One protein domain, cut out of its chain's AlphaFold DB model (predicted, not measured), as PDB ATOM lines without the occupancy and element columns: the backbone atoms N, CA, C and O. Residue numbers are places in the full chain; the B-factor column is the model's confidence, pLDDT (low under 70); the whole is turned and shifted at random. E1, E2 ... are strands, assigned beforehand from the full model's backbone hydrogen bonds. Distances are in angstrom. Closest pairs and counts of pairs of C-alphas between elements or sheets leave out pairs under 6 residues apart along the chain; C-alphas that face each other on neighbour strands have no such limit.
ATOM      1  N   THR A 114     188.977 207.426 296.141       92.69
ATOM      2  CA  THR A 114     188.932 206.142 295.434       92.69
ATOM      3  C   THR A 114     189.462 206.360 294.026       92.69
ATOM      4  O   THR A 114     188.970 207.229 293.300       92.69
ATOM      5  N   ILE A 115     190.472 205.572 293.661       93.81
ATOM      6  CA  ILE A 115     191.095 205.570 292.340       93.81
ATOM      7  C   ILE A 115     190.805 204.217 291.698       93.81
ATOM      8  O   ILE A 115     191.186 203.175 292.229       93.81
ATOM      9  N   LYS A 116     190.120 204.237 290.561       93.25
ATOM     10  CA  LYS A 116     189.798 203.061 289.763       93.25
ATOM     11  C   LYS A 116     190.763 202.969 288.589       93.25
ATOM     12  O   LYS A 116     190.957 203.945 287.870       93.25
ATOM     13  N   LEU A 117     191.329 201.786 288.376       93.19
ATOM     14  CA  LEU A 117     192.114 201.473 287.185       93.19
ATOM     15  C   LEU A 117     191.236 200.653 286.238       93.19
ATOM     16  O   LEU A 117     190.700 199.621 286.639       93.19
ATOM     17  N   SER A 118     191.065 201.115 285.000       89.38
ATOM     18  CA  SER A 118     190.250 200.435 283.982       89.38
ATOM     19  C   SER A 118     191.047 200.225 282.696       89.38
ATOM     20  O   SER A 118     191.890 201.061 282.384       89.38
ATOM     21  N   PRO A 119     190.790 199.176 281.900       85.75
ATOM     22  CA  PRO A 119     191.393 199.047 280.574       85.75
ATOM     23  C   PRO A 119     191.130 200.285 279.698       85.75
ATOM     24  O   PRO A 119     190.056 200.889 279.770       85.75
ATOM     25  N   THR A 120     192.095 200.670 278.861       79.19
ATOM     26  CA  THR A 120     191.886 201.719 277.847       79.19
ATOM     27  C   THR A 120     190.957 201.208 276.746       79.19
ATOM     28  O   THR A 120     191.187 200.112 276.262       79.19
ATOM     29  N   LYS A 121     189.978 202.015 276.302       66.62
ATOM     30  CA  LYS A 121     188.964 201.665 275.273       66.62
ATOM     31  C   LYS A 121     189.506 201.463 273.842       66.62
ATOM     32  O   LYS A 121     188.713 201.336 272.912       66.62
ATOM     33  N   ASP A 122     190.818 201.564 273.660       60.03
ATOM     34  CA  ASP A 122     191.478 201.594 272.355       60.03
ATOM     35  C   ASP A 122     192.402 200.376 272.233       60.03
ATOM     36  O   ASP A 122     193.624 200.442 272.385       60.03
ATOM     37  N   ASP A 123     191.758 199.226 272.062       51.38
ATOM     38  CA  ASP A 123     192.331 197.880 272.046       51.38
ATOM     39  C   ASP A 123     192.780 197.463 270.627       51.38
ATOM     40  O   ASP A 123     193.054 196.289 270.374       51.38
ATOM     41  N   GLY A 124     192.840 198.405 269.674       46.16
ATOM     42  CA  GLY A 124     193.085 198.148 268.246       46.16
ATOM     43  C   GLY A 124     194.461 197.560 267.893       46.16
ATOM     44  O   GLY A 124     194.726 197.263 266.731       46.16
ATOM     45  N   GLY A 125     195.336 197.357 268.876       51.50
ATOM     46  CA  GLY A 125     196.611 196.671 268.724       51.50
ATOM     47  C   GLY A 125     197.234 196.415 270.089       51.50
ATOM     48  O   GLY A 125     197.135 197.253 270.985       51.50
ATOM     49  N   ARG A 126     197.873 195.252 270.264       49.41
ATOM     50  CA  ARG A 126     198.698 194.966 271.446       49.41
ATOM     51  C   ARG A 126     199.758 196.062 271.566       49.41
ATOM     52  O   ARG A 126     200.711 196.066 270.796       49.41
ATOM     53  N   LYS A 127     199.578 196.994 272.499       57.34
ATOM     54  CA  LYS A 127     200.632 197.935 272.876       57.34
ATOM     55  C   LYS A 127     201.681 197.165 273.674       57.34
ATOM     56  O   LYS A 127     201.335 196.310 274.489       57.34
ATOM     57  N   GLU A 128     202.953 197.429 273.409       63.91
ATOM     58  CA  GLU A 128     204.072 196.854 274.157       63.91
ATOM     59  C   GLU A 128     204.125 197.500 275.551       63.91
ATOM     60  O   GLU A 128     204.826 198.484 275.760       63.91
ATOM     61  N   GLY A 129     203.321 196.998 276.495       72.12
ATOM     62  CA  GLY A 129     203.339 197.448 277.890       72.12
ATOM     63  C   GLY A 129     201.970 197.540 278.567       72.12
ATOM     64  O   GLY A 129     200.932 197.198 277.998       72.12
ATOM     65  N   ALA A 130     201.973 197.987 279.824       85.62
ATOM     66  CA  ALA A 130     200.755 198.206 280.603       85.62
ATOM     67  C   ALA A 130     200.013 199.461 280.112       85.62
ATOM     68  O   ALA A 130     200.615 200.522 279.994       85.62
ATOM     69  N   SER A 131     198.705 199.354 279.860       87.31
ATOM     70  CA  SER A 131     197.854 200.461 279.404       87.31
ATOM     71  C   SER A 131     196.523 200.439 280.150       87.31
ATOM     72  O   SER A 131     195.784 199.456 280.070       87.31
ATOM     73  N   PHE A 132     196.212 201.502 280.887       89.69
ATOM     74  CA  PHE A 132     194.970 201.635 281.653       89.69
ATOM     75  C   PHE A 132     194.606 203.106 281.877       89.69
ATOM     76  O   PHE A 132     195.441 204.000 281.807       89.69
ATOM     77  N   THR A 133     193.343 203.365 282.176       89.94
ATOM     78  CA  THR A 133     192.844 204.666 282.607       89.94
ATOM     79  C   THR A 133     192.758 204.701 284.125       89.94
ATOM     80  O   THR A 133     192.138 203.828 284.733       89.94
ATOM     81  N   ILE A 134     193.350 205.733 284.720       91.62
ATOM     82  CA  ILE A 134     193.152 206.133 286.113       91.62
ATOM     83  C   ILE A 134     191.901 207.013 286.175       91.62
ATOM     84  O   ILE A 134     191.845 208.053 285.523       91.62
ATOM     85  N   GLU A 135     190.915 206.621 286.971       90.94
ATOM     86  CA  GLU A 135     189.685 207.377 287.210       90.94
ATOM     87  C   GLU A 135     189.519 207.656 288.706       90.94
ATOM     88  O   GLU A 135     189.487 206.738 289.528       90.94
ATOM     89  N   PHE A 136     189.358 208.925 289.074       91.06
ATOM     90  CA  PHE A 136     189.000 209.306 290.440       91.06
ATOM     91  C   PHE A 136     187.478 209.222 290.627       91.06
ATOM     92  O   PHE A 136     186.747 210.163 290.291       91.06
ATOM     93  N   THR A 137     186.996 208.101 291.172       90.06
ATOM     94  CA  THR A 137     185.560 207.838 291.392       90.06
ATOM     95  C   THR A 137     185.032 208.483 292.674       90.06
ATOM     96  O   THR A 137     183.849 208.811 292.760       90.06
ATOM     97  N   LYS A 138     185.914 208.746 293.646       89.81
ATOM     98  CA  LYS A 138     185.597 209.472 294.882       89.81
ATOM     99  C   LYS A 138     186.741 210.407 295.260       89.81
ATOM    100  O   LYS A 138     187.896 209.993 295.233       89.81
ATOM    101  N   CYS A 139     186.420 211.638 295.665       91.19
ATOM    102  CA  CYS A 139     187.368 212.580 296.269       91.19
ATOM    103  C   CYS A 139     186.669 213.425 297.343       91.19
ATOM    104  O   CYS A 139     185.724 214.157 297.046       91.19
ATOM    105  N   ARG A 140     187.159 213.375 298.581       85.06
ATOM    106  CA  ARG A 140     186.826 214.324 299.646       85.06
ATOM    107  C   ARG A 140     187.791 215.505 299.540       85.06
ATOM    108  O   ARG A 140     188.880 215.480 300.096       85.06
ATOM    109  N   GLY A 141     187.415 216.520 298.766       83.94
ATOM    110  CA  GLY A 141     188.240 217.707 298.530       83.94
ATOM    111  C   GLY A 141     188.186 218.170 297.080       83.94
ATOM    112  O   GLY A 141     187.204 217.933 296.373       83.94
ATOM    113  N   LYS A 142     189.246 218.842 296.623       83.25
ATOM    114  CA  LYS A 142     189.359 219.259 295.224       83.25
ATOM    115  C   LYS A 142     189.579 218.026 294.349       83.25
ATOM    116  O   LYS A 142     190.581 217.331 294.497       83.25
ATOM    117  N   LYS A 143     188.650 217.777 293.425       79.94
ATOM    118  CA  LYS A 143     188.797 216.729 292.415       79.94
ATOM    119  C   LYS A 143     190.008 217.050 291.519       79.94
ATOM    120  O   LYS A 143     190.145 218.214 291.125       79.94
ATOM    121  N   PRO A 144     190.873 216.070 291.205       82.62
ATOM    122  CA  PRO A 144     191.959 216.267 290.253       82.62
ATOM    123  C   PRO A 144     191.439 216.736 288.893       82.62
ATOM    124  O   PRO A 144     190.343 216.361 288.476       82.62
ATOM    125  N   ASP A 145     192.233 217.557 288.212       77.31
ATOM    126  CA  ASP A 145     191.995 217.969 286.829       77.31
ATOM    127  C   ASP A 145     193.254 217.636 286.006       77.31
ATOM    128  O   ASP A 145     194.296 218.262 286.226       77.31
ATOM    129  N   PRO A 146     193.206 216.625 285.118       77.75
ATOM    130  CA  PRO A 146     192.028 215.856 284.732       77.75
ATOM    131  C   PRO A 146     191.699 214.782 285.780       77.75
ATOM    132  O   PRO A 146     192.575 214.274 286.477       77.75
ATOM    133  N   PHE A 147     190.426 214.401 285.879       79.25
ATOM    134  CA  PHE A 147     189.990 213.335 286.794       79.25
ATOM    135  C   PHE A 147     189.963 211.936 286.169       79.25
ATOM    136  O   PHE A 147     189.726 210.954 286.870       79.25
ATOM    137  N   ASN A 148     190.172 211.876 284.856       84.06
ATOM    138  CA  ASN A 148     190.385 210.673 284.070       84.06
ATOM    139  C   ASN A 148     191.714 210.831 283.344       84.06
ATOM    140  O   ASN A 148     191.926 211.837 282.665       84.06
ATOM    141  N   LEU A 149     192.597 209.855 283.492       86.75
ATOM    142  CA  LEU A 149     193.955 209.927 282.980       86.75
ATOM    143  C   LEU A 149     194.332 208.590 282.338       86.75
ATOM    144  O   LEU A 149     194.607 207.629 283.055       86.75
ATOM    145  N   PRO A 150     194.325 208.494 281.002       86.50
ATOM    146  CA  PRO A 150     194.912 207.362 280.305       86.50
ATOM    147  C   PRO A 150     196.427 207.341 280.525       86.50
ATOM    148  O   PRO A 150     197.116 208.343 280.311       86.50
ATOM    149  N   VAL A 151     196.930 206.189 280.944       88.38
ATOM    150  CA  VAL A 151     198.328 205.951 281.281       88.38
ATOM    151  C   VAL A 151     198.830 204.739 280.509       88.38
ATOM    152  O   VAL A 151     198.170 203.701 280.448       88.38
ATOM    153  N   GLU A 152     200.016 204.879 279.932       87.88
ATOM    154  CA  GLU A 152     200.722 203.822 279.216       87.88
ATOM    155  C   GLU A 152     202.140 203.693 279.779       87.88
ATOM    156  O   GLU A 152     202.801 204.694 280.041       87.88
ATOM    157  N   CYS A 153     202.610 202.468 279.984       88.50
ATOM    158  CA  CYS A 153     203.999 202.171 280.307       88.50
ATOM    159  C   CYS A 153     204.712 201.815 279.005       88.50
ATOM    160  O   CYS A 153     204.404 200.782 278.412       88.50
ATOM    161  N   LEU A 154     205.619 202.675 278.554       85.00
ATOM    162  CA  LEU A 154     206.338 202.504 277.296       85.00
ATOM    163  C   LEU A 154     207.801 202.188 277.574       85.00
ATOM    164  O   LEU A 154     208.439 202.828 278.410       85.00
ATOM    165  N   GLN A 155     208.348 201.222 276.844       85.19
ATOM    166  CA  GLN A 155     209.781 200.988 276.852       85.19
ATOM    167  C   GLN A 155     210.470 202.078 276.025       85.19
ATOM    168  O   GLN A 155     210.314 202.137 274.806       85.19
ATOM    169  N   VAL A 156     211.225 202.957 276.680       85.56
ATOM    170  CA  VAL A 156     211.934 204.049 275.992       85.56
ATOM    171  C   VAL A 156     213.297 203.600 275.477       85.56
ATOM    172  O   VAL A 156     213.776 204.104 274.463       85.56
ATOM    173  N   ARG A 157     213.926 202.647 276.177       86.06
ATOM    174  CA  ARG A 157     215.214 202.010 275.859       86.06
ATOM    175  C   ARG A 157     215.242 200.601 276.454       86.06
ATOM    176  O   ARG A 157     214.388 200.250 277.265       86.06
ATOM    177  N   ASP A 158     216.231 199.793 276.081       88.31
ATOM    178  CA  ASP A 158     216.349 198.429 276.603       88.31
ATOM    179  C   ASP A 158     216.354 198.393 278.146       88.31
ATOM    180  O   ASP A 158     217.093 199.138 278.789       88.31
ATOM    181  N   GLY A 159     215.461 197.588 278.728       87.19
ATOM    182  CA  GLY A 159     215.220 197.498 280.175       87.19
ATOM    183  C   GLY A 159     214.667 198.750 280.880       87.19
ATOM    184  O   GLY A 159     214.450 198.695 282.090       87.19
ATOM    185  N   VAL A 160     214.425 199.863 280.176       88.31
ATOM    186  CA  VAL A 160     213.978 201.136 280.770       88.31
ATOM    187  C   VAL A 160     212.567 201.481 280.308       88.31
ATOM    188  O   VAL A 160     212.316 201.664 279.116       88.31
ATOM    189  N   PHE A 161     211.666 201.627 281.278       89.12
ATOM    190  CA  PHE A 161     210.255 201.917 281.058       89.12
ATOM    191  C   PHE A 161     209.877 203.274 281.649       89.12
ATOM    192  O   PHE A 161     210.329 203.626 282.740       89.12
ATOM    193  N   GLU A 162     209.018 204.009 280.952       88.88
ATOM    194  CA  GLU A 162     208.472 205.287 281.404       88.88
ATOM    195  C   GLU A 162     206.944 205.274 281.354       88.88
ATOM    196  O   GLU A 162     206.326 204.756 280.420       88.88
ATOM    197  N   TRP A 163     206.330 205.876 282.372       89.19
ATOM    198  CA  TRP A 163     204.892 206.105 282.406       89.19
ATOM    199  C   TRP A 163     204.554 207.371 281.623       89.19
ATOM    200  O   TRP A 163     204.904 208.480 282.027       89.19
ATOM    201  N   VAL A 164     203.831 207.210 280.522       83.81
ATOM    202  CA  VAL A 164     203.321 208.302 279.698       83.81
ATOM    203  C   VAL A 164     201.854 208.534 280.024       83.81
ATOM    204  O   VAL A 164     201.002 207.659 279.878       83.81
ATOM    205  N   MET A 165     201.561 209.755 280.458       82.25
ATOM    206  CA  MET A 165     200.212 210.225 280.737       82.25
ATOM    207  C   MET A 165     199.687 210.963 279.509       82.25
ATOM    208  O   MET A 165     200.192 212.029 279.156       82.25
ATOM    209  N   LYS A 166     198.658 210.423 278.854       69.00
ATOM    210  CA  LYS A 166     198.000 211.142 277.760       69.00
ATOM    211  C   LYS A 166     197.073 212.166 278.387       69.00
ATOM    212  O   LYS A 166     196.086 211.806 279.026       69.00
ATOM    213  N   HIS A 167     197.387 213.449 278.229       61.03
ATOM    214  CA  HIS A 167     196.494 214.510 278.675       61.03
ATOM    215  C   HIS A 167     195.264 214.529 277.766       61.03
ATOM    216  O   HIS A 167     195.206 215.240 276.767       61.03
ATOM    217  N   GLN A 168     194.278 213.697 278.082       55.56
ATOM    218  CA  GLN A 168     193.023 213.646 277.357       55.56
ATOM    219  C   GLN A 168     192.091 214.715 277.937       55.56
ATOM    220  O   GLN A 168     191.061 214.409 278.532       55.56
ATOM    221  N   ARG A 169     192.454 215.998 277.802       59.56
ATOM    222  CA  ARG A 169     191.412 217.028 277.834       59.56
ATOM    223  C   ARG A 169     190.603 216.813 276.566       59.56
ATOM    224  O   ARG A 169     191.109 217.042 275.474       59.56
TER     225      ARG A 169
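This is residues 114 to 169 of the 241 residues of an uncharacterized protein of Geobacter sp. OR-1 (UniProt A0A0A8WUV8). A single, strongly twisted sheet of four strands winds up and down as a long, curled ribbon, with no named helix on it. The first part of E3 pairs with E2 and most of E3 pairs with E4, so that the E3 and E4 hairpin makes one end of the ribbon and E1 and E2 lie toward the other. The printed part has 56 residues; E1, E2, E3 and E4 follow in that order, which is also the sheet's order, all antiparallel, and the class is all strand. The whole is loose and elongated, with a radius of gyration of the C-alphas of 12.9 A and spans of 40 by 23 by 20 A.

E1, residues 114 to 119, is an edge strand and forms a hairpin with E2, residues 131 to 139, antiparallel at 155 degrees; N 116 and O 135 are within hydrogen-bond range at 2.8 A. E2 forms a hairpin with E3, residues 148 to 157, at 146 degrees; C-alphas 133 and 150 face each other at 4.1 A, and N 134 and O 149 are 2.8 A apart. E3 forms a hairpin with the other edge strand, E4, residues 160 to 165, at 156 degrees, with N 154 and O 162 at 2.9 A. E4 is apart from E1 and E2. The four strands form a meander, each the antiparallel neighbour of the one before.

E1 begins at C-alpha 114 (188.932, 206.142, 295.434) and is 16.6 A long. E2 measures 23.3 A and E3 27.5 A. E4, 16.5 A, ends at C-alpha 165 (200.212, 210.225, 280.737).

The C-alphas of Arg 140 and Asp 158, the two farthest apart, are 40.7 A apart. The printed part has no cut. The link from E1 to E2, 11 residues, is long. Residues 121 to 128 and 166 to 169 have pLDDT under 70.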